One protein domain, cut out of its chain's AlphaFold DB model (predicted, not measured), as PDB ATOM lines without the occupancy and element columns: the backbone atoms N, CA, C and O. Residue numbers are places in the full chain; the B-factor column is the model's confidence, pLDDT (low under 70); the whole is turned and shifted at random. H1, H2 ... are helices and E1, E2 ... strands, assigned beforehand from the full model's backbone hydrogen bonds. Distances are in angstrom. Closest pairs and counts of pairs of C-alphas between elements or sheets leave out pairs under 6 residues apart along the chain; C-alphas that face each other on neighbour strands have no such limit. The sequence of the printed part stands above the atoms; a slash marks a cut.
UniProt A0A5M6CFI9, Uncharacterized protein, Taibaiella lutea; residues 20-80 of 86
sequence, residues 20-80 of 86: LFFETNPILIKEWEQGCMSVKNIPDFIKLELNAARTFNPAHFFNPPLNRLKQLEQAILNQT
ATOM      1  N   LEU A  20      -0.766 -36.488 -21.817       94.25
ATOM      2  CA  LEU A  20       0.450 -37.243 -22.127       94.25
ATOM      3  C   LEU A  20       1.717 -36.427 -21.832       94.25
ATOM      4  O   LEU A  20       2.674 -36.961 -21.271       94.25
ATOM      5  N   PHE A  21       1.722 -35.132 -22.159       93.94
ATOM      6  CA  PHE A  21       2.837 -34.239 -21.843       93.94
ATOM      7  C   PHE A  21       3.147 -34.235 -20.339       93.94
ATOM      8  O   PHE A  21       4.286 -34.500 -19.961       93.94
ATOM      9  N   PHE A  22       2.156 -34.010 -19.474       91.62
ATOM     10  CA  PHE A  22       2.380 -33.961 -18.025       91.62
ATOM     11  C   PHE A  22       2.703 -35.335 -17.406       91.62
ATOM     12  O   PHE A  22       3.334 -35.381 -16.354       91.62
ATOM     13  N   GLU A  23       2.290 -36.450 -18.024       90.12
ATOM     14  CA  GLU A  23       2.647 -37.807 -17.563       90.12
ATOM     15  C   GLU A  23       4.103 -38.161 -17.884       90.12
ATOM     16  O   GLU A  23       4.703 -38.997 -17.210       90.12
ATOM     17  N   THR A  24       4.668 -37.545 -18.923       89.06
ATOM     18  CA  THR A  24       5.985 -37.907 -19.465       89.06
ATOM     19  C   THR A  24       7.075 -36.904 -19.117       89.06
ATOM     20  O   THR A  24       8.238 -37.290 -18.992       89.06
ATOM     21  N   ASN A  25       6.727 -35.628 -18.942       88.31
ATOM     22  CA  ASN A  25       7.697 -34.568 -18.704       88.31
ATOM     23  C   ASN A  25       7.832 -34.283 -17.204       88.31
ATOM     24  O   ASN A  25       6.841 -33.947 -16.550       88.31
ATOM     25  N   PRO A  26       9.050 -34.383 -16.640       85.38
ATOM     26  CA  PRO A  26       9.266 -34.074 -15.238       85.38
ATOM     27  C   PRO A  26       9.052 -32.584 -14.975       85.38
ATOM     28  O   PRO A  26       9.574 -31.735 -15.695       85.38
ATOM     29  N   ILE A  27       8.357 -32.269 -13.884       88.12
ATOM     30  CA  ILE A  27       8.226 -30.892 -13.398       88.12
ATOM     31  C   ILE A  27       9.365 -30.630 -12.418       88.12
ATOM     32  O   ILE A  27       9.537 -31.371 -11.447       88.12
ATOM     33  N   LEU A  28      10.152 -29.585 -12.666       87.56
ATOM     34  CA  LEU A  28      11.249 -29.175 -11.798       87.56
ATOM     35  C   LEU A  28      10.759 -28.151 -10.771       87.56
ATOM     36  O   LEU A  28      10.261 -27.083 -11.127       87.56
ATOM     37  N   ILE A  29      10.933 -28.465  -9.490       85.00
ATOM     38  CA  ILE A  29      10.693 -27.550  -8.371       85.00
ATOM     39  C   ILE A  29      12.055 -27.117  -7.841       85.00
ATOM     40  O   ILE A  29      12.877 -27.959  -7.479       85.00
ATOM     41  N   LYS A  30      12.324 -25.809  -7.835       82.94
ATOM     42  CA  LYS A  30      13.568 -25.273  -7.281       82.94
ATOM     43  C   LYS A  30      13.524 -25.394  -5.759       82.94
ATOM     44  O   LYS A  30      12.690 -24.758  -5.126       82.94
ATOM     45  N   GLU A  31      14.433 -26.183  -5.202       81.62
ATOM     46  CA  GLU A  31      14.535 -26.421  -3.755       81.62
ATOM     47  C   GLU A  31      15.749 -25.694  -3.158       81.62
ATOM     48  O   GLU A  31      15.692 -25.184  -2.043       81.62
ATOM     49  N   TRP A  32      16.846 -25.593  -3.914       82.12
ATOM     50  CA  TRP A  32      18.053 -24.868  -3.517       82.12
ATOM     51  C   TRP A  32      18.656 -24.109  -4.700       82.12
ATOM     52  O   TRP A  32      18.180 -24.171  -5.834       82.12
ATOM     53  N   GLU A  33      19.702 -23.335  -4.428       73.62
ATOM     54  CA  GLU A  33      20.327 -22.460  -5.416       73.62
ATOM     55  C   GLU A  33      20.898 -23.238  -6.617       73.62
ATOM     56  O   GLU A  33      20.715 -22.809  -7.754       73.62
ATOM     57  N   GLN A  34      21.484 -24.419  -6.384       74.44
ATOM     58  CA  GLN A  34      22.138 -25.253  -7.405       74.44
ATOM     59  C   GLN A  34      21.331 -26.490  -7.859       74.44
ATOM     60  O   GLN A  34      21.880 -27.356  -8.543       74.44
ATOM     61  N   GLY A  35      20.048 -26.638  -7.509       78.81
ATOM     62  CA  GLY A  35      19.316 -27.850  -7.889       78.81
ATOM     63  C   GLY A  35      17.810 -27.836  -7.665       78.81
ATOM     64  O   GLY A  35      17.243 -26.969  -7.001       78.81
ATOM     65  N   CYS A  36      17.166 -28.823  -8.289       83.19
ATOM     66  CA  CYS A  36      15.717 -28.950  -8.347       83.19
ATOM     67  C   CYS A  36      15.282 -30.361  -7.943       83.19
ATOM     68  O   CYS A  36      15.929 -31.344  -8.312       83.19
ATOM     69  N   MET A  37      14.135 -30.463  -7.276       85.44
ATOM     70  CA  MET A  37      13.385 -31.708  -7.172       85.44
ATOM     71  C   MET A  37      12.648 -31.972  -8.489       85.44
ATOM     72  O   MET A  37      12.092 -31.056  -9.092       85.44
ATOM     73  N   SER A  38      12.629 -33.229  -8.932       84.19
ATOM     74  CA  SER A  38      11.862 -33.666 -10.100       84.19
ATOM     75  C   SER A  38      10.596 -34.389  -9.652       84.19
ATOM     76  O   SER A  38      10.663 -35.457  -9.037       84.19
ATOM     77  N   VAL A  39       9.441 -33.822  -9.983       82.44
ATOM     78  CA  VAL A  39       8.143 -34.462  -9.775       82.44
ATOM     79  C   VAL A  39       7.808 -35.281 -11.019       82.44
ATOM     80  O   VAL A  39       7.642 -34.730 -12.106       82.44
ATOM     81  N   LYS A  40       7.744 -36.609 -10.854       73.31
ATOM     82  CA  LYS A  40       7.469 -37.569 -11.942       73.31
ATOM     83  C   LYS A  40       5.988 -37.910 -12.114       73.31
ATOM     84  O   LYS A  40       5.603 -38.418 -13.156       73.31
ATOM     85  N   ASN A  41       5.172 -37.671 -11.090       79.12
ATOM     86  CA  ASN A  41       3.733 -37.914 -11.148       79.12
ATOM     87  C   ASN A  41       3.010 -36.623 -11.520       79.12
ATOM     88  O   ASN A  41       3.378 -35.565 -11.015       79.12
ATOM     89  N   ILE A  42       1.929 -36.713 -12.300       79.44
ATOM     90  CA  ILE A  42       1.034 -35.569 -12.504       79.44
ATOM     91  C   ILE A  42       0.478 -35.119 -11.144       79.44
ATOM     92  O   ILE A  42      -0.247 -35.898 -10.509       79.44
ATOM     93  N   PRO A  43       0.738 -33.871 -10.713       84.88
ATOM     94  CA  PRO A  43       0.109 -33.300  -9.532       84.88
ATOM     95  C   PRO A  43      -1.418 -33.268  -9.667       84.88
ATOM     96  O   PRO A  43      -1.950 -32.965 -10.735       84.88
ATOM     97  N   ASP A  44      -2.147 -33.513  -8.578       88.69
ATOM     98  CA  ASP A  44      -3.612 -33.627  -8.637       88.69
ATOM     99  C   ASP A  44      -4.306 -32.361  -9.157       88.69
ATOM    100  O   ASP A  44      -5.332 -32.458  -9.831       88.69
ATOM    101  N   PHE A  45      -3.713 -31.178  -8.957       88.25
ATOM    102  CA  PHE A  45      -4.242 -29.940  -9.531       88.25
ATOM    103  C   PHE A  45      -4.259 -29.961 -11.071       88.25
ATOM    104  O   PHE A  45      -5.208 -29.467 -11.675       88.25
ATOM    105  N   ILE A  46      -3.266 -30.579 -11.725       91.62
ATOM    106  CA  ILE A  46      -3.228 -30.699 -13.191       91.62
ATOM    107  C   ILE A  46      -4.328 -31.648 -13.667       91.62
ATOM    108  O   ILE A  46      -5.002 -31.364 -14.655       91.62
ATOM    109  N   LYS A  47      -4.578 -32.747 -12.941       93.25
ATOM    110  CA  LYS A  47      -5.692 -33.664 -13.249       93.25
ATOM    111  C   LYS A  47      -7.040 -32.949 -13.153       93.25
ATOM    112  O   LYS A  47      -7.899 -33.140 -14.015       93.25
ATOM    113  N   LEU A  48      -7.214 -32.111 -12.129       93.81
ATOM    114  CA  LEU A  48      -8.412 -31.291 -11.952       93.81
ATOM    115  C   LEU A  48      -8.586 -30.296 -13.105       93.81
ATOM    116  O   LEU A  48      -9.677 -30.217 -13.665       93.81
ATOM    117  N   GLU A  49      -7.526 -29.599 -13.514       94.12
ATOM    118  CA  GLU A  49      -7.562 -28.663 -14.647       94.12
ATOM    119  C   GLU A  49      -7.842 -29.370 -15.985       94.12
ATOM    120  O   GLU A  49      -8.644 -28.878 -16.778       94.12
ATOM    121  N   LEU A  50      -7.270 -30.558 -16.226       94.69
ATOM    122  CA  LEU A  50      -7.572 -31.388 -17.406       94.69
ATOM    123  C   LEU A  50      -9.054 -31.782 -17.457       94.69
ATOM    124  O   LEU A  50      -9.686 -31.724 -18.515       94.69
ATOM    125  N   ASN A  51      -9.633 -32.155 -16.313       94.44
ATOM    126  CA  ASN A  51     -11.057 -32.469 -16.224       94.44
ATOM    127  C   ASN A  51     -11.936 -31.219 -16.395       94.44
ATOM    128  O   ASN A  51     -12.957 -31.260 -17.089       94.44
ATOM    129  N   ALA A  52     -11.526 -30.091 -15.815       93.50
ATOM    130  CA  ALA A  52     -12.207 -28.814 -15.979       93.50
ATOM    131  C   ALA A  52     -12.208 -28.374 -17.449       93.50
ATOM    132  O   ALA A  52     -13.253 -27.992 -17.960       93.50
ATOM    133  N   ALA A  53     -11.086 -28.505 -18.164       93.56
ATOM    134  CA  ALA A  53     -10.999 -28.204 -19.594       93.56
ATOM    135  C   ALA A  53     -11.932 -29.093 -20.426       93.56
ATOM    136  O   ALA A  53     -12.595 -28.604 -21.345       93.56
ATOM    137  N   ARG A  54     -12.023 -30.386 -20.080       93.06
ATOM    138  CA  ARG A  54     -12.874 -31.369 -20.770       93.06
ATOM    139  C   ARG A  54     -14.356 -31.048 -20.626       93.06
ATOM    140  O   ARG A  54     -15.109 -31.197 -21.582       93.06
ATOM    141  N   THR A  55     -14.758 -30.612 -19.437       91.94
ATOM    142  CA  THR A  55     -16.161 -30.364 -19.068       91.94
ATOM    143  C   THR A  55     -16.580 -28.898 -19.191       91.94
ATOM    144  O   THR A  55     -17.750 -28.578 -18.982       91.94
ATOM    145  N   PHE A  56     -15.650 -28.004 -19.545       90.75
ATOM    146  CA  PHE A  56     -15.924 -26.580 -19.693       90.75
ATOM    147  C   PHE A  56     -16.987 -26.320 -20.765       90.75
ATOM    148  O   PHE A  56     -17.028 -27.009 -21.783       90.75
ATOM    149  N   ASN A  57     -17.811 -25.292 -20.547       88.00
ATOM    150  CA  ASN A  57     -18.914 -24.919 -21.428       88.00
ATOM    151  C   ASN A  57     -18.461 -24.804 -22.903       88.00
ATOM    152  O   ASN A  57     -17.768 -23.840 -23.234       88.00
ATOM    153  N   PRO A  58     -18.895 -25.712 -23.801       85.25
ATOM    154  CA  PRO A  58     -18.472 -25.695 -25.205       85.25
ATOM    155  C   PRO A  58     -19.025 -24.513 -26.004       85.25
ATOM    156  O   PRO A  58     -18.493 -24.172 -27.052       85.25
ATOM    157  N   ALA A  59     -20.103 -23.879 -25.525       83.88
ATOM    158  CA  ALA A  59     -20.684 -22.701 -26.165       83.88
ATOM    159  C   ALA A  59     -19.918 -21.408 -25.837       83.88
ATOM    160  O   ALA A  59     -20.194 -20.356 -26.410       83.88
ATOM    161  N   HIS A  60     -18.987 -21.462 -24.885       82.44
ATOM    162  CA  HIS A  60     -18.171 -20.321 -24.522       82.44
ATOM    163  C   HIS A  60     -16.973 -20.230 -25.477       82.44
ATOM    164  O   HIS A  60     -16.259 -21.205 -25.684       82.44
ATOM    165  N   PHE A  61     -16.722 -19.040 -26.027       79.31
ATOM    166  CA  PHE A  61     -15.684 -18.798 -27.046       79.31
ATOM    167  C   PHE A  61     -14.252 -19.137 -26.588       79.31
ATOM    168  O   PHE A  61     -13.332 -19.277 -27.385       79.31
ATOM    169  N   PHE A  62     -14.055 -19.248 -25.282       84.00
ATOM    170  CA  PHE A  62     -12.757 -19.435 -24.656       84.00
ATOM    171  C   PHE A  62     -12.802 -20.589 -23.662       84.00
ATOM    172  O   PHE A  62     -13.806 -20.734 -22.977       84.00
ATOM    173  N   ASN A  63     -11.719 -21.348 -23.509       89.75
ATOM    174  CA  ASN A  63     -11.598 -22.396 -22.490       89.75
ATOM    175  C   ASN A  63     -10.472 -22.010 -21.505       89.75
ATOM    176  O   ASN A  63      -9.304 -22.308 -21.764       89.75
ATOM    177  N   PRO A  64     -10.785 -21.301 -20.397       92.50
ATOM    178  CA  PRO A  64      -9.773 -20.854 -19.440       92.50
ATOM    179  C   PRO A  64      -8.916 -21.983 -18.861       92.50
ATOM    180  O   PRO A  64      -7.695 -21.810 -18.828       92.50
ATOM    181  N   PRO A  65      -9.492 -23.131 -18.448       94.62
ATOM    182  CA  PRO A  65      -8.693 -24.268 -17.997       94.62
ATOM    183  C   PRO A  65      -7.689 -24.752 -19.052       94.62
ATOM    184  O   PRO A  65      -6.512 -24.930 -18.744       94.62
ATOM    185  N   LEU A  66      -8.114 -24.881 -20.316       94.56
ATOM    186  CA  LEU A  66      -7.217 -25.277 -21.407       94.56
ATOM    187  C   LEU A  66      -6.039 -24.308 -21.560       94.56
ATOM    188  O   LEU A  66      -4.900 -24.728 -21.750       94.56
ATOM    189  N   ASN A  67      -6.296 -23.009 -21.441       94.50
ATOM    190  CA  ASN A  67      -5.245 -22.008 -21.576       94.50
ATOM    191  C   ASN A  67      -4.266 -22.004 -20.403       94.50
ATOM    192  O   ASN A  67      -3.069 -21.841 -20.630       94.50
ATOM    193  N   ARG A  68      -4.737 -22.241 -19.175       95.19
ATOM    194  CA  ARG A  68      -3.842 -22.439 -18.026       95.19
ATOM    195  C   ARG A  68      -2.946 -23.659 -18.216       95.19
ATOM    196  O   ARG A  68      -1.753 -23.577 -17.950       95.19
ATOM    197  N   LEU A  69      -3.489 -24.764 -18.730       96.12
ATOM    198  CA  LEU A  69      -2.699 -25.963 -19.032       96.12
ATOM    199  C   LEU A  69      -1.615 -25.685 -20.084       96.12
ATOM    200  O   LEU A  69      -0.470 -26.079 -19.884       96.12
ATOM    201  N   LYS A  70      -1.933 -24.945 -21.153       96.06
ATOM    202  CA  LYS A  70      -0.941 -24.524 -22.163       96.06
ATOM    203  C   LYS A  70       0.152 -23.619 -21.581       96.06
ATOM    204  O   LYS A  70       1.322 -23.755 -21.923       96.06
ATOM    205  N   GLN A  71      -0.208 -22.709 -20.674       95.12
ATOM    206  CA  GLN A  71       0.772 -21.875 -19.967       95.12
ATOM    207  C   GLN A  71       1.696 -22.712 -19.072       95.12
ATOM    208  O   GLN A  71       2.899 -22.465 -19.038       95.12
ATOM    209  N   LEU A  72       1.149 -23.712 -18.375       93.25
ATOM    210  CA  LEU A  72       1.927 -24.641 -17.554       93.25
ATOM    211  C   LEU A  72       2.881 -25.489 -18.395       93.25
ATOM    212  O   LEU A  72       4.038 -25.644 -18.016       93.25
ATOM    213  N   GLU A  73       2.426 -25.997 -19.540       94.50
ATOM    214  CA  GLU A  73       3.285 -26.693 -20.500       94.50
ATOM    215  C   GLU A  73       4.483 -25.823 -20.900       94.50
ATOM    216  O   GLU A  73       5.630 -26.249 -20.757       94.50
ATOM    217  N   GLN A  74       4.234 -24.579 -21.322       94.31
ATOM    218  CA  GLN A  74       5.308 -23.660 -21.698       94.31
ATOM    219  C   GLN A  74       6.261 -23.386 -20.529       94.31
ATOM    220  O   GLN A  74       7.478 -23.342 -20.716       94.31
ATOM    221  N   ALA A  75       5.726 -23.216 -19.318       90.44
ATOM    222  CA  ALA A  75       6.539 -23.008 -18.129       90.44
ATOM    223  C   ALA A  75       7.470 -24.200 -17.871       90.44
ATOM    224  O   ALA A  75       8.650 -23.979 -17.618       90.44
ATOM    225  N   ILE A  76       6.978 -25.440 -17.994       90.00
ATOM    226  CA  ILE A  76       7.772 -26.667 -17.822       90.00
ATOM    227  C   ILE A  76       8.846 -26.791 -18.908       90.00
ATOM    228  O   ILE A  76      10.001 -27.054 -18.589       90.00
ATOM    229  N   LEU A  77       8.508 -26.537 -20.174       91.12
ATOM    230  CA  LEU A  77       9.486 -26.541 -21.274       91.12
ATOM    231  C   LEU A  77      10.617 -25.524 -21.048       91.12
ATOM    232  O   LEU A  77      11.790 -25.790 -21.319       91.12
ATOM    233  N   ASN A  78      10.289 -24.362 -20.483       89.81
ATOM    234  CA  ASN A  78      11.284 -23.345 -20.160       89.81
ATOM    235  C   ASN A  78      12.213 -23.768 -19.006       89.81
ATOM    236  O   ASN A  78      13.339 -23.279 -18.937       89.81
ATOM    237  N   GLN A  79      11.809 -24.699 -18.129       84.50
ATOM    238  CA  GLN A  79      12.657 -25.168 -17.020       84.50
ATOM    239  C   GLN A  79      13.917 -25.897 -17.502       84.50
ATOM    240  O   GLN A  79      14.943 -25.871 -16.821       84.50
ATOM    241  N   THR A  80      13.850 -26.557 -18.659       68.81
ATOM    242  CA  THR A  80      14.958 -27.339 -19.222       68.81
ATOM    243  C   THR A  80      15.761 -26.561 -20.262       68.81
ATOM    244  O   THR A  80      16.937 -26.854 -20.461       68.81
TER     245      THR A  80
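AT A GLANCE: This is residues 20 to 80 of the 86 residues of an uncharacterized protein of Taibaiella lutea (UniProt A0A5M6CFI9). The domain is a loose rod: helices H2 and H3 make a helical hairpin splayed like a V, closed near its loop, and the strand hairpin E1 and E2 makes the other end of the length, with E1 near the last part of H3. The loop of the helical hairpin sticks out with residues 57 to 62, and the short helix H1 lies near H3. The printed part has 61 residues, with three named helices and two named strands in the order H1, E1, E2, H2, H3; the sheet, E1 - E2, is antiparallel and the class is mixed, helices and strands. The whole is loose, with a radius of gyration of the C-alphas of 13.6 A and spans of 47 by 18 by 17 A.

HOW THE PARTS SIT: The sheet is the hairpin of E1, residues 27 to 32, and E2, residues 35 to 39, antiparallel with 145 degrees between their directions. Across it N 29 and O 37 are 2.9 A apart and N 37 and O 29 are 2.8 A apart, both within hydrogen-bond range. The closest C-alphas of E1 and H3, residues 64 to 80, are those of Ile 27 and Ile 76, 6.1 A apart. E2 and H3 are apart. H2, residues 44 to 55, touches H3, which touches H2 with its residues 64 to 69 alone; the closest C-alphas of the two are those of Ala 53 and Pro 65, 4.8 A apart. H2 and H3 form a helical hairpin and run opposite ways at a steep tilt of 41 degrees. H1, residues 20 to 24, is close to H3 but not clearly touching, the closest C-alphas being those of Phe 21 and Glu 73, 7.7 A apart. H1 and H2 are only just apart, at 8.1 A. In H1 and H2 every O i to N i+4 pair is within hydrogen-bond range; in H3 12 of 13 are.

IN THESE COORDINATES: E1, Ile 27 to Trp 32, is 15.2 A from first to last C-alpha, and E2, Gly 35 to Val 39, is 13.1 A. H3, Pro 64 to Thr 80, is the longest helix at 25.6 A and ends with C-alpha 80 at (14.958, -27.339, -19.222). H2, Asp 44 to Thr 55, is 16.6 A long and begins with C-alpha 44 at (-3.612, -33.627, -8.637). H1, Leu 20 to Thr 24, is 6.2 A long and begins with C-alpha 20 at (0.450, -37.243, -22.127).

THE WHOLE: The two C-alphas farthest apart are those of Gln 34 and Ala 59, 46.8 A. The printed part has no cut. The links H1 to E1, E1 to E2 and E2 to H2 are tight, H2 to H3 is a short link of 8 residues, and no link is long. The mean pLDDT of the printed part is 88.0, and residue 80 alone is under 70.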